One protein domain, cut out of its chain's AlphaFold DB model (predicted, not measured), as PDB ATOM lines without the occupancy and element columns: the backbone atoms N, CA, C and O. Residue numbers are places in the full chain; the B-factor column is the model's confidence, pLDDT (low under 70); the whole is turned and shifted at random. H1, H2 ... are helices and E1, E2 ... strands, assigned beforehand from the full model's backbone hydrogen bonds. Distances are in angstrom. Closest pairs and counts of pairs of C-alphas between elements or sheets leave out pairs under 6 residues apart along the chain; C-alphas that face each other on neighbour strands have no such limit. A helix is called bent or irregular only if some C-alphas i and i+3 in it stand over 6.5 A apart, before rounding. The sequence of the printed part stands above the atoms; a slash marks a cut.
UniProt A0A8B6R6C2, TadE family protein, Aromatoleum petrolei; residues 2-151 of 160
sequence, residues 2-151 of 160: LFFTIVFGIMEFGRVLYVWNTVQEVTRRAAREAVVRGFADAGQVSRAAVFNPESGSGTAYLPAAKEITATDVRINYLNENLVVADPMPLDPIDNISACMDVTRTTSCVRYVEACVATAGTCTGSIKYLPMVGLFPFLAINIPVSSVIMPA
ATOM      1  N   LEU A   2     134.624  68.287 134.180       88.56
ATOM      2  CA  LEU A   2     134.896  69.549 133.459       88.56
ATOM      3  C   LEU A   2     133.980  69.788 132.238       88.56
ATOM      4  O   LEU A   2     133.461  70.884 132.040       88.56
ATOM      5  N   PHE A   3     133.744  68.741 131.445       92.38
ATOM      6  CA  PHE A   3     132.857  68.812 130.282       92.38
ATOM      7  C   PHE A   3     131.436  69.267 130.659       92.38
ATOM      8  O   PHE A   3     130.937  70.243 130.110       92.38
ATOM      9  N   PHE A   4     130.813  68.622 131.652       89.12
ATOM     10  CA  PHE A   4     129.454  68.962 132.082       89.12
ATOM     11  C   PHE A   4     129.364  70.361 132.697       89.12
ATOM     12  O   PHE A   4     128.404  71.071 132.424       89.12
ATOM     13  N   THR A   5     130.372  70.801 133.457       89.38
ATOM     14  CA  THR A   5     130.420  72.183 133.967       89.38
ATOM     15  C   THR A   5     130.443  73.218 132.847       89.38
ATOM     16  O   THR A   5     129.735  74.215 132.938       89.38
ATOM     17  N   ILE A   6     131.204  72.980 131.773       91.00
ATOM     18  CA  ILE A   6     131.265  73.906 130.633       91.00
ATOM     19  C   ILE A   6     129.927  73.911 129.885       91.00
ATOM     20  O   ILE A   6     129.388  74.980 129.609       91.00
ATOM     21  N   VAL A   7     129.353  72.736 129.610       92.81
ATOM     22  CA  VAL A   7     128.067  72.624 128.903       92.81
ATOM     23  C   VAL A   7     126.936  73.290 129.693       92.81
ATOM     24  O   VAL A   7     126.186  74.080 129.122       92.81
ATOM     25  N   PHE A   8     126.836  73.050 131.005       91.50
ATOM     26  CA  PHE A   8     125.841  73.727 131.844       91.50
ATOM     27  C   PHE A   8     126.077  75.237 131.925       91.50
ATOM     28  O   PHE A   8     125.111  75.992 131.894       91.50
ATOM     29  N   GLY A   9     127.336  75.684 131.960       90.44
ATOM     30  CA  GLY A   9     127.667  77.109 131.931       90.44
ATOM     31  C   GLY A   9     127.194  77.801 130.649       90.44
ATOM     32  O   GLY A   9     126.579  78.861 130.718       90.44
ATOM     33  N   ILE A  10     127.415  77.181 129.484       92.75
ATOM     34  CA  ILE A  10     126.954  77.719 128.192       92.75
ATOM     35  C   ILE A  10     125.421  77.750 128.131       92.75
ATOM     36  O   ILE A  10     124.851  78.750 127.696       92.75
ATOM     37  N   MET A  11     124.745  76.691 128.591       92.38
ATOM     38  CA  MET A  11     123.278  76.647 128.608       92.38
ATOM     39  C   MET A  11     122.674  77.712 129.530       92.38
ATOM     40  O   MET A  11     121.739  78.399 129.125       92.38
ATOM     41  N   GLU A  12     123.222  77.901 130.734       91.62
ATOM     42  CA  GLU A  12     122.764  78.954 131.650       91.62
ATOM     43  C   GLU A  12     123.017  80.350 131.088       91.62
ATOM     44  O   GLU A  12     122.136  81.201 131.150       91.62
ATOM     45  N   PHE A  13     124.175  80.594 130.470       90.81
ATOM     46  CA  PHE A  13     124.444  81.885 129.841       90.81
ATOM     47  C   PHE A  13     123.472  82.180 128.688       90.81
ATOM     48  O   PHE A  13     122.956  83.293 128.575       90.81
ATOM     49  N   GLY A  14     123.154  81.169 127.873       92.88
ATOM     50  CA  GLY A  14     122.121  81.273 126.844       92.88
ATOM     51  C   GLY A  14     120.741  81.598 127.427       92.88
ATOM     52  O   GLY A  14     120.034  82.452 126.892       92.88
ATOM     53  N   ARG A  15     120.379  80.979 128.558       92.00
ATOM     54  CA  ARG A  15     119.117  81.256 129.258       92.00
ATOM     55  C   ARG A  15     119.074  82.679 129.824       92.00
ATOM     56  O   ARG A  15     118.065  83.349 129.642       92.00
ATOM     57  N   VAL A  16     120.159  83.179 130.421       91.88
ATOM     58  CA  VAL A  16     120.256  84.580 130.880       91.88
ATOM     59  C   VAL A  16     119.994  85.550 129.727       91.88
ATOM     60  O   VAL A  16     119.167  86.453 129.859       91.88
ATOM     61  N   LEU A  17     120.660  85.353 128.584       92.00
ATOM     62  CA  LEU A  17     120.470  86.201 127.405       92.00
ATOM     63  C   LEU A  17     119.037  86.137 126.875       92.00
ATOM     64  O   LEU A  17     118.480  87.172 126.504       92.00
ATOM     65  N   TYR A  18     118.430  84.948 126.867       93.44
ATOM     66  CA  TYR A  18     117.023  84.783 126.519       93.44
ATOM     67  C   TYR A  18     116.131  85.623 127.441       93.44
ATOM     68  O   TYR A  18     115.417  86.493 126.951       93.44
ATOM     69  N   VAL A  19     116.236  85.456 128.766       92.75
ATOM     70  CA  VAL A  19     115.411  86.191 129.742       92.75
ATOM     71  C   VAL A  19     115.548  87.699 129.563       92.75
ATOM     72  O   VAL A  19     114.546  88.409 129.522       92.75
ATOM     73  N   TRP A  20     116.774  88.187 129.392       91.12
ATOM     74  CA  TRP A  20     117.051  89.615 129.248       91.12
ATOM     75  C   TRP A  20     116.329  90.230 128.037       91.12
ATOM     76  O   TRP A  20     115.720  91.294 128.148       91.12
ATOM     77  N   ASN A  21     116.343  89.541 126.895       92.50
ATOM     78  CA  ASN A  21     115.658  90.006 125.688       92.50
ATOM     79  C   ASN A  21     114.141  89.807 125.781       92.50
ATOM     80  O   ASN A  21     113.363  90.674 125.389       92.50
ATOM     81  N   THR A  22     113.703  88.674 126.325       94.00
ATOM     82  CA  THR A  22     112.283  88.333 126.400       94.00
ATOM     83  C   THR A  22     111.524  89.240 127.363       94.00
ATOM     84  O   THR A  22     110.393  89.601 127.062       94.00
ATOM     85  N   VAL A  23     112.132  89.689 128.465       92.88
ATOM     86  CA  VAL A  23     111.501  90.643 129.396       92.88
ATOM     87  C   VAL A  23     111.087  91.941 128.698       92.88
ATOM     88  O   VAL A  23     110.000  92.456 128.959       92.88
ATOM     89  N   GLN A  24     111.891  92.442 127.757       93.00
ATOM     90  CA  GLN A  24     111.526  93.631 126.983       93.00
ATOM     91  C   GLN A  24     110.290  93.377 126.119       93.00
ATOM     92  O   GLN A  24     109.362  94.191 126.103       93.00
ATOM     93  N   GLU A  25     110.231  92.220 125.463       94.75
ATOM     94  CA  GLU A  25     109.082  91.850 124.640       94.75
ATOM     95  C   GLU A  25     107.816  91.631 125.479       94.75
ATOM     96  O   GLU A  25     106.752  92.122 125.108       94.75
ATOM     97  N   VAL A  26     107.930  90.998 126.654       94.88
ATOM     98  CA  VAL A  26     106.826  90.832 127.616       94.88
ATOM     99  C   VAL A  26     106.235  92.193 127.987       94.88
ATOM    100  O   VAL A  26     105.023  92.378 127.908       94.88
ATOM    101  N   THR A  27     107.075  93.175 128.333       94.50
ATOM    102  CA  THR A  27     106.597  94.520 128.713       94.50
ATOM    103  C   THR A  27     105.963  95.278 127.553       94.50
ATOM    104  O   THR A  27     104.915  95.899 127.720       94.50
ATOM    105  N   ARG A  28     106.534  95.176 126.346       94.69
ATOM    106  CA  ARG A  28     105.963  95.787 125.141       94.69
ATOM    107  C   ARG A  28     104.610  95.174 124.791       94.69
ATOM    108  O   ARG A  28     103.694  95.903 124.419       94.69
ATOM    109  N   ARG A  29     104.487  93.851 124.899       95.44
ATOM    110  CA  ARG A  29     103.237  93.133 124.652       95.44
ATOM    111  C   ARG A  29     102.173  93.498 125.683       95.44
ATOM    112  O   ARG A  29     101.072  93.864 125.286       95.44
ATOM    113  N   ALA A  30     102.530  93.483 126.968       95.06
ATOM    114  CA  ALA A  30     101.641  93.892 128.050       95.06
ATOM    115  C   ALA A  30     101.103  95.313 127.832       95.06
ATOM    116  O   ALA A  30      99.897  95.513 127.898       95.06
ATOM    117  N   ALA A  31     101.968  96.279 127.498       94.62
ATOM    118  CA  ALA A  31     101.545  97.655 127.238       94.62
ATOM    119  C   ALA A  31     100.571  97.750 126.050       94.62
ATOM    120  O   ALA A  31      99.521  98.372 126.170       94.62
ATOM    121  N   ARG A  32     100.875  97.090 124.921       94.44
ATOM    122  CA  ARG A  32     100.024  97.115 123.715       94.44
ATOM    123  C   ARG A  32      98.640  96.513 123.936       94.44
ATOM    124  O   ARG A  32      97.674  96.984 123.349       94.44
ATOM    125  N   GLU A  33      98.545  95.461 124.737       94.44
ATOM    126  CA  GLU A  33      97.262  94.835 125.050       94.44
ATOM    127  C   GLU A  33      96.496  95.644 126.112       94.44
ATOM    128  O   GLU A  33      95.288  95.841 125.979       94.44
ATOM    129  N   ALA A  34      97.193  96.182 127.119       93.94
ATOM    130  CA  ALA A  34      96.591  96.944 128.212       93.94
ATOM    131  C   ALA A  34      96.014  98.305 127.789       93.94
ATOM    132  O   ALA A  34      95.070  98.773 128.413       93.94
ATOM    133  N   VAL A  35      96.534  98.943 126.733       94.38
ATOM    134  CA  VAL A  35      95.949 100.202 126.220       94.38
ATOM    135  C   VAL A  35      94.603  99.995 125.521       94.38
ATOM    136  O   VAL A  35      93.812 100.935 125.424       94.38
ATOM    137  N   VAL A  36      94.329  98.780 125.031       93.50
ATOM    138  CA  VAL A  36      93.109  98.458 124.274       93.50
ATOM    139  C   VAL A  36      92.083  97.707 125.111       93.50
ATOM    140  O   VAL A  36      90.895  97.864 124.858       93.50
ATOM    141  N   ARG A  37      92.506  96.876 126.065       91.81
ATOM    142  CA  ARG A  37      91.607  96.074 126.909       91.81
ATOM    143  C   ARG A  37      91.132  96.834 128.145       91.81
ATOM    144  O   ARG A  37      91.724  97.834 128.536       91.81
ATOM    145  N   GLY A  38      90.052  96.338 128.749       87.19
ATOM    146  CA  GLY A  38      89.490  96.904 129.972       87.19
ATOM    147  C   GLY A  38      90.396  96.732 131.187       87.19
ATOM    148  O   GLY A  38      91.193  95.795 131.263       87.19
ATOM    149  N   PHE A  39      90.204  97.592 132.190       88.00
ATOM    150  CA  PHE A  39      90.924  97.518 133.468       88.00
ATOM    151  C   PHE A  39      90.738  96.160 134.168       88.00
ATOM    152  O   PHE A  39      91.672  95.638 134.779       88.00
ATOM    153  N   ALA A  40      89.549  95.562 134.032       88.06
ATOM    154  CA  ALA A  40      89.209  94.256 134.595       88.06
ATOM    155  C   ALA A  40      90.007  93.093 133.971       88.06
ATOM    156  O   ALA A  40      90.229  92.074 134.628       88.06
ATOM    157  N   ASP A  41      90.499  93.256 132.741       90.62
ATOM    158  CA  ASP A  41      91.222  92.214 132.006       90.62
ATOM    159  C   ASP A  41      92.733  92.232 132.279       90.62
ATOM    160  O   ASP A  41      93.474  91.437 131.698       90.62
ATOM    161  N   ALA A  42      93.220  93.093 133.183       89.50
ATOM    162  CA  ALA A  42      94.648  93.231 133.483       89.50
ATOM    163  C   ALA A  42      95.324  91.890 133.835       89.50
ATOM    164  O   ALA A  42      96.459  91.636 133.432       89.50
ATOM    165  N   GLY A  43      94.612  90.992 134.530       89.62
ATOM    166  CA  GLY A  43      95.110  89.651 134.848       89.62
ATOM    167  C   GLY A  43      95.199  88.707 133.641       89.62
ATOM    168  O   GLY A  43      96.017  87.793 133.634       89.62
ATOM    169  N   GLN A  44      94.382  88.909 132.607       93.12
ATOM    170  CA  GLN A  44      94.472  88.152 131.354       93.12
ATOM    171  C   GLN A  44      95.612  88.691 130.489       93.12
ATOM    172  O   GLN A  44      96.400  87.908 129.962       93.12
ATOM    173  N   VAL A  45      95.750  90.022 130.423       94.12
ATOM    174  CA  VAL A  45      96.848  90.703 129.724       94.12
ATOM    175  C   VAL A  45      98.199  90.284 130.295       94.12
ATOM    176  O   VAL A  45      99.107  89.927 129.551       94.12
ATOM    177  N   SER A  46      98.343  90.254 131.621       93.19
ATOM    178  CA  SER A  46      99.607  89.863 132.248       93.19
ATOM    179  C   SER A  46      99.996  88.408 131.946       93.19
ATOM    180  O   SER A  46     101.177  88.102 131.776       93.19
ATOM    181  N   ARG A  47      99.014  87.509 131.793       94.31
ATOM    182  CA  ARG A  47      99.232  86.114 131.367       94.31
ATOM    183  C   ARG A  47      99.603  85.995 129.897       94.31
ATOM    184  O   ARG A  47     100.538  85.264 129.568       94.31
ATOM    185  N   ALA A  48      98.890  86.704 129.027       94.19
ATOM    186  CA  ALA A  48      99.197  86.753 127.604       94.19
ATOM    187  C   ALA A  48     100.605  87.319 127.368       94.19
ATOM    188  O   ALA A  48     101.371  86.760 126.580       94.19
ATOM    189  N   ALA A  49     100.987  88.353 128.122       94.31
ATOM    190  CA  ALA A  49     102.309  88.963 128.076       94.31
ATOM    191  C   ALA A  49     103.438  87.960 128.357       94.31
ATOM    192  O   ALA A  49     104.437  87.968 127.643       94.31
ATOM    193  N   VAL A  50     103.265  87.041 129.318       94.62
ATOM    194  CA  VAL A  50     104.227  85.951 129.597       94.62
ATOM    195  C   VAL A  50     104.044  84.720 128.695       94.62
ATOM    196  O   VAL A  50     104.452  83.619 129.057       94.62
ATOM    197  N   PHE A  51     103.427  84.880 127.520       94.19
ATOM    198  CA  PHE A  51     103.191  83.828 126.518       94.19
ATOM    199  C   PHE A  51     102.367  82.633 127.018       94.19
ATOM    200  O   PHE A  51     102.509  81.520 126.513       94.19
ATOM    201  N   ASN A  52     101.493  82.851 127.998       94.31
ATOM    202  CA  ASN A  52     100.577  81.832 128.495       94.31
ATOM    203  C   ASN A  52      99.151  82.070 127.973       94.31
ATOM    204  O   ASN A  52      98.807  83.196 127.612       94.31
ATOM    205  N   PRO A  53      98.295  81.031 127.949       91.62
ATOM    206  CA  PRO A  53      96.889  81.210 127.617       91.62
ATOM    207  C   PRO A  53      96.191  82.110 128.646       91.62
ATOM    208  O   PRO A  53      96.406  81.990 129.862       91.62
ATOM    209  N   GLU A  54      95.320  82.980 128.139       88.94
ATOM    210  CA  GLU A  54      94.543  83.940 128.933       88.94
ATOM    211  C   GLU A  54      93.581  83.238 129.902       88.94
ATOM    212  O   GLU A  54      93.456  83.638 131.056       88.94
ATOM    213  N   SER A  55      92.953  82.143 129.459       85.00
ATOM    214  CA  SER A  55      91.873  81.434 130.159       85.00
ATOM    215  C   SER A  55      92.324  80.228 130.998       85.00
ATOM    216  O   SER A  55      91.566  79.280 131.199       85.00
ATOM    217  N   GLY A  56      93.561  80.222 131.498       78.69
ATOM    218  CA  GLY A  56      94.037  79.132 132.359       78.69
ATOM    219  C   GLY A  56      93.764  79.360 133.851       78.69
ATOM    220  O   GLY A  56      93.482  80.468 134.295       78.69
ATOM    221  N   SER A  57      93.942  78.329 134.670       76.38
ATOM    222  CA  SER A  57      94.005  78.442 136.134       76.38
ATOM    223  C   SER A  57      95.453  78.264 136.618       76.38
ATOM    224  O   SER A  57      96.252  77.598 135.964       76.38
ATOM    225  N   GLY A  58      95.815  78.902 137.737       84.12
ATOM    226  CA  GLY A  58      97.153  78.807 138.341       84.12
ATOM    227  C   GLY A  58      98.176  79.849 137.866       84.12
ATOM    228  O   GLY A  58      97.883  80.718 137.046       84.12
ATOM    229  N   THR A  59      99.386  79.770 138.428       88.19
ATOM    230  CA  THR A  59     100.490  80.692 138.132       88.19
ATOM    231  C   THR A  59     101.017  80.457 136.719       88.19
ATOM    232  O   THR A  59     101.505  79.373 136.404       88.19
ATOM    233  N   ALA A  60     100.935  81.482 135.874       92.06
ATOM    234  CA  ALA A  60     101.557  81.495 134.557       92.06
ATOM    235  C   ALA A  60     103.018  81.940 134.687       92.06
ATOM    236  O   ALA A  60     103.293  82.985 135.278       92.06
ATOM    237  N   TYR A  61     103.932  81.146 134.135       93.06
ATOM    238  CA  TYR A  61     105.373  81.389 134.174       93.06
ATOM    239  C   TYR A  61     105.888  81.698 132.779       93.06
ATOM    240  O   TYR A  61     105.437  81.087 131.807       93.06
ATOM    241  N   LEU A  62     106.879  82.578 132.684       92.56
ATOM    242  CA  LEU A  62     107.579  82.779 131.428       92.56
ATOM    243  C   LEU A  62     108.325  81.479 131.041       92.56
ATOM    244  O   LEU A  62     109.022  80.897 131.883       92.56
ATOM    245  N   PRO A  63     108.199  80.985 129.793       92.00
ATOM    246  CA  PRO A  63     108.931  79.803 129.348       92.00
ATOM    247  C   PRO A  63     110.434  79.954 129.592       92.00
ATOM    248  O   PRO A  63     110.995  81.017 129.364       92.00
ATOM    249  N   ALA A  64     111.083  78.899 130.084       88.62
ATOM    250  CA  ALA A  64     112.503  78.912 130.456       88.62
ATOM    251  C   ALA A  64     112.913  79.975 131.504       88.62
ATOM    252  O   ALA A  64     114.109  80.190 131.697       88.62
ATOM    253  N   ALA A  65     111.967  80.607 132.210       89.94
ATOM    254  CA  ALA A  65     112.228  81.584 133.267       89.94
ATOM    255  C   ALA A  65     111.153  81.515 134.363       89.94
ATOM    256  O   ALA A  65     110.261  82.355 134.464       89.94
ATOM    257  N   LYS A  66     111.237  80.473 135.197       90.12
ATOM    258  CA  LYS A  66     110.282  80.208 136.286       90.12
ATOM    259  C   LYS A  66     110.240  81.333 137.331       90.12
ATOM    260  O   LYS A  66     109.251  81.483 138.037       90.12
ATOM    261  N   GLU A  67     111.315  82.097 137.447       89.81
ATOM    262  CA  GLU A  67     111.431  83.259 138.320       89.81
ATOM    263  C   GLU A  67     110.536  84.436 137.907       89.81
ATOM    264  O   GLU A  67     110.295  85.301 138.741       89.81
ATOM    265  N   ILE A  68     110.032  84.465 136.663       91.69
ATOM    266  CA  ILE A  68     109.106  85.493 136.178       91.69
ATOM    267  C   ILE A  68     107.718  84.886 136.007       91.69
ATOM    268  O   ILE A  68     107.511  83.940 135.241       91.69
ATOM    269  N   THR A  69     106.749  85.482 136.686       92.69
ATOM    270  CA  THR A  69     105.344  85.087 136.652       92.69
ATOM    271  C   THR A  69     104.461  86.191 136.077       92.69
ATOM    272  O   THR A  69     104.841  87.359 136.024       92.69
ATOM    273  N   ALA A  70     103.230  85.844 135.699       91.81
ATOM    274  CA  ALA A  70     102.230  86.832 135.293       91.81
ATOM    275  C   ALA A  70     101.910  87.863 136.396       91.81
ATOM    276  O   ALA A  70     101.463  88.958 136.084       91.81
ATOM    277  N   THR A  71     102.144  87.559 137.677       90.25
ATOM    278  CA  THR A  71     101.952  88.533 138.769       90.25
ATOM    279  C   THR A  71     103.086  89.552 138.884       90.25
ATOM    280  O   THR A  71     102.898  90.618 139.477       90.25
ATOM    281  N   ASP A  72     104.248  89.240 138.308       91.81
ATOM    282  CA  ASP A  72     105.387  90.158 138.233       91.81
ATOM    283  C   ASP A  72     105.256  91.133 137.056       91.81
ATOM    284  O   ASP A  72     105.917  92.170 137.033       91.81
ATOM    285  N   VAL A  73     104.387  90.831 136.083       92.50
ATOM    286  CA  VAL A  73     103.988  91.786 135.045       92.50
ATOM    287  C   VAL A  73     102.971  92.747 135.648       92.50
ATOM    288  O   VAL A  73     101.824  92.387 135.913       92.50
ATOM    289  N   ARG A  74     103.405  93.981 135.879       91.75
ATOM    290  CA  ARG A  74     102.589  95.048 136.453       91.75
ATOM    291  C   ARG A  74     102.118  95.990 135.361       91.75
ATOM    292  O   ARG A  74     102.876  96.315 134.451       91.75
ATOM    293  N   ILE A  75     100.867  96.415 135.485       92.62
ATOM    294  CA  ILE A  75     100.217  97.372 134.596       92.62
ATOM    295  C   ILE A  75      99.729  98.513 135.486       92.62
ATOM    296  O   ILE A  75      98.879  98.296 136.350       92.62
ATOM    297  N   ASN A  76     100.290  99.702 135.295       92.25
ATOM    298  CA  ASN A  76      99.910 100.913 136.002       92.25
ATOM    299  C   ASN A  76      99.174 101.836 135.034       92.25
ATOM    300  O   ASN A  76      99.654 102.123 133.937       92.25
ATOM    301  N   TYR A  77      98.020 102.330 135.460       92.88
ATOM    302  CA  TYR A  77      97.241 103.309 134.714       92.88
ATOM    303  C   TYR A  77      97.587 104.694 135.246       92.88
ATOM    304  O   TYR A  77      97.378 104.974 136.425       92.88
ATOM    305  N   LEU A  78      98.183 105.526 134.398       92.81
ATOM    306  CA  LEU A  78      98.777 106.801 134.774       92.81
ATOM    307  C   LEU A  78      97.967 107.982 134.227       92.81
ATOM    308  O   LEU A  78      97.436 107.939 133.113       92.81
ATOM    309  N   ASN A  79      97.937 109.066 134.996       92.69
ATOM    310  CA  ASN A  79      97.383 110.352 134.588       92.69
ATOM    311  C   ASN A  79      98.382 111.184 133.761       92.69
ATOM    312  O   ASN A  79      99.486 110.739 133.443       92.69
ATOM    313  N   GLU A  80      98.003 112.416 133.404       90.12
ATOM    314  CA  GLU A  80      98.858 113.342 132.641       90.12
ATOM    315  C   GLU A  80     100.204 113.642 133.327       90.12
ATOM    316  O   GLU A  80     101.202 113.887 132.652       90.12
ATOM    317  N   ASN A  81     100.261 113.558 134.657       90.44
ATOM    318  CA  ASN A  81     101.470 113.770 135.446       90.44
ATOM    319  C   ASN A  81     102.305 112.491 135.645       90.44
ATOM    320  O   ASN A  81     103.246 112.522 136.437       90.44
ATOM    321  N   LEU A  82     101.992 111.390 134.946       89.06
ATOM    322  CA  LEU A  82     102.654 110.082 135.082       89.06
ATOM    323  C   LEU A  82     102.532 109.480 136.495       89.06
ATOM    324  O   LEU A  82     103.376 108.696 136.927       89.06
ATOM    325  N   VAL A  83     101.474 109.841 137.221       90.56
ATOM    326  CA  VAL A  83     101.138 109.279 138.534       90.56
ATOM    327  C   VAL A  83      99.984 108.301 138.361       90.56
ATOM    328  O   VAL A  83      99.116 108.524 137.520       90.56
ATOM    329  N   VAL A  84      99.971 107.221 139.145       90.19
ATOM    330  CA  VAL A  84      98.864 106.253 139.132       90.19
ATOM    331  C   VAL A  84      97.546 106.980 139.397       90.19
ATOM    332  O   VAL A  84      97.456 107.758 140.347       90.19
ATOM    333  N   ALA A  85      96.555 106.752 138.536       89.94
ATOM    334  CA  ALA A  85      95.258 107.401 138.632       89.94
ATOM    335  C   ALA A  85      94.542 107.000 139.931       89.94
ATOM    336  O   ALA A  85      94.382 105.811 140.218       89.94
ATOM    337  N   ASP A  86      94.118 107.998 140.706       88.94
ATOM    338  CA  ASP A  86      93.436 107.813 141.988       88.94
ATOM    339  C   ASP A  86      92.341 108.886 142.170       88.94
ATOM    340  O   ASP A  86      92.637 110.087 142.082       88.94
ATOM    341  N   PRO A  87      91.073 108.494 142.405       89.62
ATOM    342  CA  PRO A  87      90.542 107.127 142.320       89.62
ATOM    343  C   PRO A  87      90.593 106.561 140.893       89.62
ATOM    344  O   PRO A  87      90.427 107.304 139.923       89.62
ATOM    345  N   MET A  88      90.801 105.245 140.778       86.69
ATOM    346  CA  MET A  88      90.764 104.524 139.499       86.69
ATOM    347  C   MET A  88      89.338 104.566 138.909       86.69
ATOM    348  O   MET A  88      88.390 104.277 139.649       86.69
ATOM    349  N   PRO A  89      89.165 104.878 137.610       88.19
ATOM    350  CA  PRO A  89      87.863 104.822 136.949       88.19
ATOM    351  C   PRO A  89      87.237 103.430 137.023       88.19
ATOM    352  O   PRO A  89      87.939 102.419 136.937       88.19
ATOM    353  N   LEU A  90      85.910 103.378 137.145       86.75
ATOM    354  CA  LEU A  90      85.177 102.108 137.220       86.75
ATOM    355  C   LEU A  90      85.132 101.391 135.868       86.75
ATOM    356  O   LEU A  90      85.299 100.177 135.800       86.75
ATOM    357  N   ASP A  91      84.940 102.164 134.803       87.50
ATOM    358  CA  ASP A  91      84.723 101.680 133.444       87.50
ATOM    359  C   ASP A  91      85.371 102.625 132.419       87.50
ATOM    360  O   ASP A  91      85.680 103.781 132.730       87.50
ATOM    361  N   PRO A  92      85.529 102.195 131.153       88.00
ATOM    362  CA  PRO A  92      86.148 103.023 130.114       88.00
ATOM    363  C   PRO A  92      85.355 104.308 129.829       88.00
ATOM    364  O   PRO A  92      85.931 105.352 129.536       88.00
ATOM    365  N   ILE A  93      84.026 104.255 129.975       88.81
ATOM    366  CA  ILE A  93      83.141 105.424 129.842       88.81
ATOM    367  C   ILE A  93      83.381 106.420 130.978       88.81
ATOM    368  O   ILE A  93      83.448 107.627 130.736       88.81
ATOM    369  N   ASP A  94      83.540 105.924 132.208       89.81
ATOM    370  CA  ASP A  94      83.835 106.772 133.360       89.81
ATOM    371  C   ASP A  94      85.193 107.462 133.186       89.81
ATOM    372  O   ASP A  94      85.284 108.666 133.420       89.81
ATOM    373  N   ASN A  95      86.194 106.761 132.635       90.25
ATOM    374  CA  ASN A  95      87.489 107.355 132.300       90.25
ATOM    375  C   ASN A  95      87.359 108.525 131.312       90.25
ATOM    376  O   ASN A  95      87.888 109.606 131.562       90.25
ATOM    377  N   ILE A  96      86.606 108.350 130.218       89.44
ATOM    378  CA  ILE A  96      86.359 109.433 129.249       89.44
ATOM    379  C   ILE A  96      85.674 110.621 129.942       89.44
ATOM    380  O   ILE A  96      86.048 111.771 129.711       89.44
ATOM    381  N   SER A  97      84.708 110.358 130.827       89.75
ATOM    382  CA  SER A  97      84.020 111.412 131.582       89.75
ATOM    383  C   SER A  97      84.948 112.143 132.559       89.75
ATOM    384  O   SER A  97      84.864 113.364 132.677       89.75
ATOM    385  N   ALA A  98      85.852 111.420 133.226       90.12
ATOM    386  CA  ALA A  98      86.825 111.970 134.162       90.12
ATOM    387  C   ALA A  98      87.875 112.822 133.437       90.12
ATOM    388  O   ALA A  98      88.256 113.876 133.931       90.12
ATOM    389  N   CYS A  99      88.286 112.417 132.232       89.69
ATOM    390  CA  CYS A  99      89.217 113.181 131.404       89.69
ATOM    391  C   CYS A  99      88.622 114.475 130.830       89.69
ATOM    392  O   CYS A  99      89.363 115.414 130.551       89.69
ATOM    393  N   MET A 100      87.300 114.542 130.658       88.31
ATOM    394  CA  MET A 100      86.602 115.752 130.199       88.31
ATOM    395  C   MET A 100      86.175 116.678 131.349       88.31
ATOM    396  O   MET A 100      85.649 117.764 131.102       88.31
ATOM    397  N   ASP A 101      86.394 116.266 132.598       89.50
ATOM    398  CA  ASP A 101      86.021 117.003 133.799       89.50
ATOM    399  C   ASP A 101      87.251 117.674 134.423       89.50
ATOM    400  O   ASP A 101      88.185 117.024 134.890       89.50
ATOM    401  N   VAL A 102      87.231 119.007 134.482       85.00
ATOM    402  CA  VAL A 102      88.327 119.825 135.032       85.00
ATOM    403  C   VAL A 102      88.607 119.566 136.515       85.00
ATOM    404  O   VAL A 102      89.657 119.965 137.014       85.00
ATOM    405  N   THR A 103      87.688 118.915 137.231       86.69
ATOM    406  CA  THR A 103      87.831 118.602 138.659       86.69
ATOM    407  C   THR A 103      88.357 117.191 138.930       86.69
ATOM    408  O   THR A 103      88.823 116.930 140.037       86.69
ATOM    409  N   ARG A 104      88.341 116.290 137.933       84.94
ATOM    410  CA  ARG A 104      88.714 114.863 138.069       84.94
ATOM    411  C   ARG A 104      89.996 114.493 137.313       84.94
ATOM    412  O   ARG A 104      90.195 113.346 136.913       84.94
ATOM    413  N   THR A 105      90.912 115.449 137.173       81.75
ATOM    414  CA  THR A 105      92.173 115.285 136.427       81.75
ATOM    415  C   THR A 105      93.094 114.203 137.000       81.75
ATOM    416  O   THR A 105      93.887 113.626 136.258       81.75
ATOM    417  N   THR A 106      92.974 113.874 138.291       88.06
ATOM    418  CA  THR A 106      93.759 112.810 138.940       88.06
ATOM    419  C   THR A 106      93.244 111.402 138.644       88.06
ATOM    420  O   THR A 106      94.036 110.465 138.687       88.06
ATOM    421  N   SER A 107      91.956 111.258 138.315       88.69
ATOM    422  CA  SER A 107      91.314 109.983 137.957       88.69
ATOM    423  C   SER A 107      91.414 109.657 136.470       88.69
ATOM    424  O   SER A 107      91.237 108.508 136.083       88.69
ATOM    425  N   CYS A 108      91.690 110.652 135.626       91.62
ATOM    426  CA  CYS A 108      91.841 110.455 134.189       91.62
ATOM    427  C   CYS A 108      93.078 109.602 133.876       91.62
ATOM    428  O   CYS A 108      94.212 110.010 134.130       91.62
ATOM    429  N   VAL A 109      92.861 108.443 133.261       92.62
ATOM    430  CA  VAL A 109      93.909 107.578 132.723       92.62
ATOM    431  C   VAL A 109      94.232 108.025 131.306       92.62
ATOM    432  O   VAL A 109      93.401 107.922 130.401       92.62
ATOM    433  N   ARG A 110      95.467 108.488 131.112       91.75
ATOM    434  CA  ARG A 110      95.977 108.972 129.823       91.75
ATOM    435  C   ARG A 110      97.134 108.139 129.293       91.75
ATOM    436  O   ARG A 110      97.328 108.062 128.082       91.75
ATOM    437  N   TYR A 111      97.881 107.503 130.187       93.88
ATOM    438  CA  TYR A 111      98.976 106.612 129.837       93.88
ATOM    439  C   TYR A 111      98.815 105.274 130.545       93.88
ATOM    440  O   TYR A 111      98.265 105.186 131.639       93.88
ATOM    441  N   VAL A 112      99.332 104.229 129.920       94.06
ATOM    442  CA  VAL A 112      99.457 102.903 130.507       94.06
ATOM    443  C   VAL A 112     100.932 102.559 130.538       94.06
ATOM    444  O   VAL A 112     101.613 102.587 129.513       94.06
ATOM    445  N   GLU A 113     101.429 102.243 131.722       93.69
ATOM    446  CA  GLU A 113     102.773 101.733 131.925       93.69
ATOM    447  C   GLU A 113     102.698 100.234 132.194       93.69
ATOM    448  O   GLU A 113     101.972  99.792 133.082       93.69
ATOM    449  N   ALA A 114     103.472  99.446 131.454       94.38
ATOM    450  CA  ALA A 114     103.671  98.037 131.749       94.38
ATOM    451  C   ALA A 114     105.139  97.750 132.049       94.38
ATOM    452  O   ALA A 114     106.039  98.239 131.362       94.38
ATOM    453  N   CYS A 115     105.389  96.917 133.051       93.69
ATOM    454  CA  CYS A 115     106.736  96.576 133.480       93.69
ATOM    455  C   CYS A 115     106.804  95.200 134.131       93.69
ATOM    456  O   CYS A 115     105.790  94.622 134.518       93.69
ATOM    457  N   VAL A 116     108.022  94.682 134.263       92.50
ATOM    458  CA  VAL A 116     108.305  93.458 135.019       92.50
ATOM    459  C   VAL A 116     109.019  93.854 136.310       92.50
ATOM    460  O   VAL A 116     110.163  94.307 136.263       92.50
ATOM    461  N   ALA A 117     108.334  93.726 137.447       88.81
ATOM    462  CA  ALA A 117     108.833  94.158 138.751       88.81
ATOM    463  C   ALA A 117     108.201  93.369 139.908       88.81
ATOM    464  O   ALA A 117     107.063  92.910 139.831       88.81
ATOM    465  N   THR A 118     108.929  93.268 141.022       82.38
ATOM    466  CA  THR A 118     108.458  92.570 142.232       82.38
ATOM    467  C   THR A 118     107.513  93.415 143.094       82.38
ATOM    468  O   THR A 118     106.752  92.857 143.889       82.38
ATOM    469  N   ALA A 119     107.530  94.749 142.962       65.62
ATOM    470  CA  ALA A 119     106.729  95.650 143.788       65.62
ATOM    471  C   ALA A 119     106.320  96.954 143.075       65.62
ATOM    472  O   ALA A 119     107.074  97.523 142.291       65.62
ATOM    473  N   GLY A 120     105.144  97.476 143.443       64.25
ATOM    474  CA  GLY A 120     104.734  98.863 143.169       64.25
ATOM    475  C   GLY A 120     104.882  99.351 141.721       64.25
ATOM    476  O   GLY A 120     104.849  98.556 140.783       64.25
ATOM    477  N   THR A 121     105.021 100.673 141.571       69.00
ATOM    478  CA  THR A 121     105.156 101.466 140.332       69.00
ATOM    479  C   THR A 121     106.431 101.131 139.551       69.00
ATOM    480  O   THR A 121     107.333 101.955 139.420       69.00
ATOM    481  N   CYS A 122     106.543  99.885 139.088       80.00
ATOM    482  CA  CYS A 122     107.685  99.388 138.319       80.00
ATOM    483  C   CYS A 122     109.020  99.470 139.065       80.00
ATOM    484  O   CYS A 122     110.087  99.644 138.474       80.00
ATOM    485  N   THR A 123     108.962  99.314 140.386       76.56
ATOM    486  CA  THR A 123     110.123  99.387 141.266       76.56
ATOM    487  C   THR A 123     110.546  97.994 141.722       76.56
ATOM    488  O   THR A 123     109.748  97.216 142.231       76.56
ATOM    489  N   GLY A 124     111.833  97.685 141.608       80.12
ATOM    490  CA  GLY A 124     112.385  96.436 142.128       80.12
ATOM    491  C   GLY A 124     112.661  95.405 141.045       80.12
ATOM    492  O   GLY A 124     111.821  95.077 140.209       80.12
ATOM    493  N   SER A 125     113.882  94.886 141.085       84.62
ATOM    494  CA  SER A 125     114.363  93.867 140.163       84.62
ATOM    495  C   SER A 125     114.041  92.468 140.675       84.62
ATOM    496  O   SER A 125     114.153  92.182 141.870       84.62
ATOM    497  N   ILE A 126     113.708  91.576 139.748       89.12
ATOM    498  CA  ILE A 126     113.616  90.138 140.008       89.12
ATOM    499  C   ILE A 126     115.030  89.558 139.924       89.12
ATOM    500  O   ILE A 126     115.812  89.927 139.043       89.12
ATOM    501  N   LYS A 127     115.379  88.653 140.840       90.00
ATOM    502  CA  LYS A 127     116.655  87.936 140.769       90.00
ATOM    503  C   LYS A 127     116.528  86.738 139.840       90.00
ATOM    504  O   LYS A 127     115.589  85.957 139.961       90.00
ATOM    505  N   TYR A 128     117.508  86.574 138.964       90.06
ATOM    506  CA  TYR A 128     117.651  85.371 138.160       90.06
ATOM    507  C   TYR A 128     117.920  84.166 139.072       90.06
ATOM    508  O   TYR A 128     118.794  84.223 139.938       90.06
ATOM    509  N   LEU A 129     117.174  83.072 138.897       88.38
ATOM    510  CA  LEU A 129     117.405  81.819 139.625       88.38
ATOM    511  C   LEU A 129     118.032  80.791 138.674       88.38
ATOM    512  O   LEU A 129     117.331  80.296 137.796       88.38
ATOM    513  N   PRO A 130     119.317  80.425 138.816       86.75
ATOM    514  CA  PRO A 130     119.922  79.411 137.953       86.75
ATOM    515  C   PRO A 130     119.195  78.064 138.108       86.75
ATOM    516  O   PRO A 130     118.819  77.681 139.219       86.75
ATOM    517  N   MET A 131     118.999  77.325 137.010       80.12
ATOM    518  CA  MET A 131     118.376  75.993 137.054       80.12
ATOM    519  C   MET A 131     119.305  74.980 137.718       80.12
ATOM    520  O   MET A 131     118.854  74.047 138.384       80.12
ATOM    521  N   VAL A 132     120.613  75.173 137.549       78.81
ATOM    522  CA  VAL A 132     121.642  74.363 138.194       78.81
ATOM    523  C   VAL A 132     122.202  75.131 139.390       78.81
ATOM    524  O   VAL A 132     122.875  76.147 139.228       78.81
ATOM    525  N   GLY A 133     122.011  74.606 140.607       78.50
ATOM    526  CA  GLY A 133     122.547  75.189 141.854       78.50
ATOM    527  C   GLY A 133     124.082  75.270 141.937       78.50
ATOM    528  O   GLY A 133     124.630  75.712 142.941       78.50
ATOM    529  N   LEU A 134     124.778  74.852 140.879       78.44
ATOM    530  CA  LEU A 134     126.227  74.897 140.716       78.44
ATOM    531  C   LEU A 134     126.765  76.320 140.484       78.44
ATOM    532  O   LEU A 134     127.940  76.570 140.739       78.44
ATOM    533  N   PHE A 135     125.918  77.252 140.032       78.19
ATOM    534  CA  PHE A 135     126.308  78.630 139.707       78.19
ATOM    535  C   PHE A 135     125.563  79.672 140.564       78.19
ATOM    536  O   PHE A 135     124.842  80.513 140.027       78.19
ATOM    537  N   PRO A 136     125.725  79.675 141.902       76.25
ATOM    538  CA  PRO A 136     124.999  80.593 142.787       76.25
ATOM    539  C   PRO A 136     125.350  82.072 142.552       76.25
ATOM    540  O   PRO A 136     124.570  82.958 142.891       76.25
ATOM    541  N   PHE A 137     126.500  82.353 141.933       78.25
ATOM    542  CA  PHE A 137     126.920  83.705 141.554       78.25
ATOM    543  C   PHE A 137     126.105  84.301 140.393       78.25
ATOM    544  O   PHE A 137     126.150  85.510 140.189       78.25
ATOM    545  N   LEU A 138     125.348  83.485 139.646       81.12
ATOM    546  CA  LEU A 138     124.448  83.952 138.584       81.12
ATOM    547  C   LEU A 138     123.124  84.510 139.123       81.12
ATOM    548  O   LEU A 138     122.262  84.860 138.326       81.12
ATOM    549  N   ALA A 139     122.952  84.640 140.445       82.44
ATOM    550  CA  ALA A 139     121.800  85.299 141.070       82.44
ATOM    551  C   ALA A 139     121.822  86.834 140.889       82.44
ATOM    552  O   ALA A 139     121.750  87.604 141.852       82.44
ATOM    553  N   ILE A 140     121.968  87.271 139.640       87.69
ATOM    554  CA  ILE A 140     122.018  88.667 139.219       87.69
ATOM    555  C   ILE A 140     120.608  89.244 139.102       87.69
ATOM    556  O   ILE A 140     119.626  88.524 138.914       87.69
ATOM    557  N   ASN A 141     120.513  90.564 139.201       88.50
ATOM    558  CA  ASN A 141     119.259  91.266 138.974       88.50
ATOM    559  C   ASN A 141     118.951  91.280 137.474       88.50
ATOM    560  O   ASN A 141     119.761  91.748 136.674       88.50
ATOM    561  N   ILE A 142     117.767  90.798 137.115       88.19
ATOM    562  CA  ILE A 142     117.187  91.015 135.793       88.19
ATOM    563  C   ILE A 142     116.930  92.525 135.682       88.19
ATOM    564  O   ILE A 142     116.454  93.130 136.656       88.19
ATOM    565  N   PRO A 143     117.277  93.174 134.558       82.69
ATOM    566  CA  PRO A 143     116.985  94.594 134.399       82.69
ATOM    567  C   PRO A 143     115.490  94.855 134.572       82.69
ATOM    568  O   PRO A 143     114.639  94.080 134.130       82.69
ATOM    569  N   VAL A 144     115.170  95.999 135.157       83.81
ATOM    570  CA  VAL A 144     113.810  96.511 135.067       83.81
ATOM    571  C   VAL A 144     113.571  96.962 133.626       83.81
ATOM    572  O   VAL A 144     114.347  97.737 133.070       83.81
ATOM    573  N   SER A 145     112.528  96.423 133.003       87.56
ATOM    574  CA  SER A 145     112.013  96.900 131.721       87.56
ATOM    575  C   SER A 145     110.661  97.534 131.994       87.56
ATOM    576  O   SER A 145     109.824  96.917 132.658       87.56
ATOM    577  N   SER A 146     110.454  98.751 131.505       91.00
ATOM    578  CA  SER A 146     109.163  99.428 131.533       91.00
ATOM    579  C   SER A 146     108.874 100.054 130.176       91.00
ATOM    580  O   SER A 146     109.776 100.480 129.450       91.00
ATOM    581  N   VAL A 147     107.597 100.059 129.812       94.12
ATOM    582  CA  VAL A 147     107.096 100.631 128.566       94.12
ATOM    583  C   VAL A 147     105.859 101.445 128.891       94.12
ATOM    584  O   VAL A 147     104.919 100.923 129.480       94.12
ATOM    585  N   ILE A 148     105.861 102.708 128.473       94.25
ATOM    586  CA  ILE A 148     104.729 103.621 128.622       94.25
ATOM    587  C   ILE A 148     104.115 103.839 127.241       94.25
ATOM    588  O   ILE A 148     104.831 104.117 126.276       94.25
ATOM    589  N   MET A 149     102.798 103.701 127.143       95.06
ATOM    590  CA  MET A 149     102.023 103.948 125.928       95.06
ATOM    591  C   MET A 149     100.826 104.855 126.239       95.06
ATOM    592  O   MET A 149     100.330 104.831 127.366       95.06
ATOM    593  N   PRO A 150     100.362 105.679 125.283       93.94
ATOM    594  CA  PRO A 150      99.106 106.402 125.448       93.94
ATOM    595  C   PRO A 150      97.946 105.411 125.588       93.94
ATOM    596  O   PRO A 150      97.935 104.366 124.940       93.94
ATOM    597  N   ALA A 151      96.993 105.728 126.459       90.56
ATOM    598  CA  ALA A 151      95.767 104.958 126.592       90.56
ATOM    599  C   ALA A 151      94.904 105.123 125.332       90.56
ATOM    600  O   ALA A 151      94.759 106.235 124.823       90.56
TER     601      ALA A 151
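Overview. This is residues 2 to 151 of the 160 residues of the protein "TadE family protein" of Aromatoleum petrolei (UniProt A0A8B6R6C2). A small antiparallel sheet of three strands, in the order E2, E3, E4, is covered on one face by two helices: the last part of the long helix H1, residues 23 to 34, and the shorter H2, which folds back beside that part in a helical hairpin. The first part of H1 runs on well beyond the sheet and makes one end of a rod, with residues 117 to 145 looping out alongside H1 and back, while H3 sits past the sheet's other end. The printed part has 150 residues with three named helices and four named strands, in the order H1, H2, E1, E2, H3, E3, E4; the class is mixed, helices and strands, with under half of the residues, 74, in named elements. The whole is only just loose, close to compact, with a radius of gyration of the C-alphas of 18.1 A and spans of 68 by 30 by 19 A.

Along the chain. In the sheet, E2 is residues 73 to 78, 15.9 A long; E3 is residues 111 to 116, 16.9 A; and E4 is residues 146 to 150, 13.7 A, ending at C-alpha 150 at (99.106, 106.402, 125.448). H1 is residues 2 to 34, 47.4 A from C-alpha 2 at (134.896, 69.549, 133.459) to C-alpha 34 at (96.591, 96.944, 128.212). H2 is residues 39 to 49, 15.2 A, and is irregular: C-alphas 40 and 43 are 7.5 A apart. E1 is residues 65 to 69, 8.4 A, and H3 is residues 92 to 99, 10.7 A.

Arrangement. E2 and E3 are antiparallel at 159 degrees, with N 76 and O 113 within hydrogen-bond range at 2.8 A. E3 and E4, a hairpin, are antiparallel at 162 degrees, with N 112 and O 149 at 2.8 A. H1 is on the sheet at a height of 5.5 A, over E4 and, only just, over E3, on which 3 of its C-alphas fall; on the local plane it runs along the strands, at 11 degrees to E4. Its closest C-alphas to E3 are those of Ala 31 and Ala 114, 5.0 A. H2 is on the same face, over E2, at a height of 7.6 A, slantwise to the strands at 38 degrees on the local plane; the C-alphas of Ser 46 and Val 73 are its closest to E2, 5.5 A. H1, with residues 26 to 34 alone, touches H2 at a shallow tilt of 29 degrees, opposite ways; the closest C-alphas are those of Val 26 and Ala 49, 4.9 A. E1 pairs with no named strand; its closest C-alpha to H1 is that of Ala 65, 6.6 A from that of Val 19. H3 is not on the sheet and is apart from H1. Every O i to N i+4 pair is within hydrogen-bond range in H3, against 28 of 29 in H1 and 4 of 7 in H2.

Size, cuts and confidence. The two C-alphas farthest apart are those of Leu 2 and Val 102, 68.5 A. The printed part has no cut. The links H2 to E1, E2 to H3, H3 to E3 and E3 to E4 are long, the last with 29 residues. The mean pLDDT of the printed part is 89.2, and residues 119 to 121 are under 70.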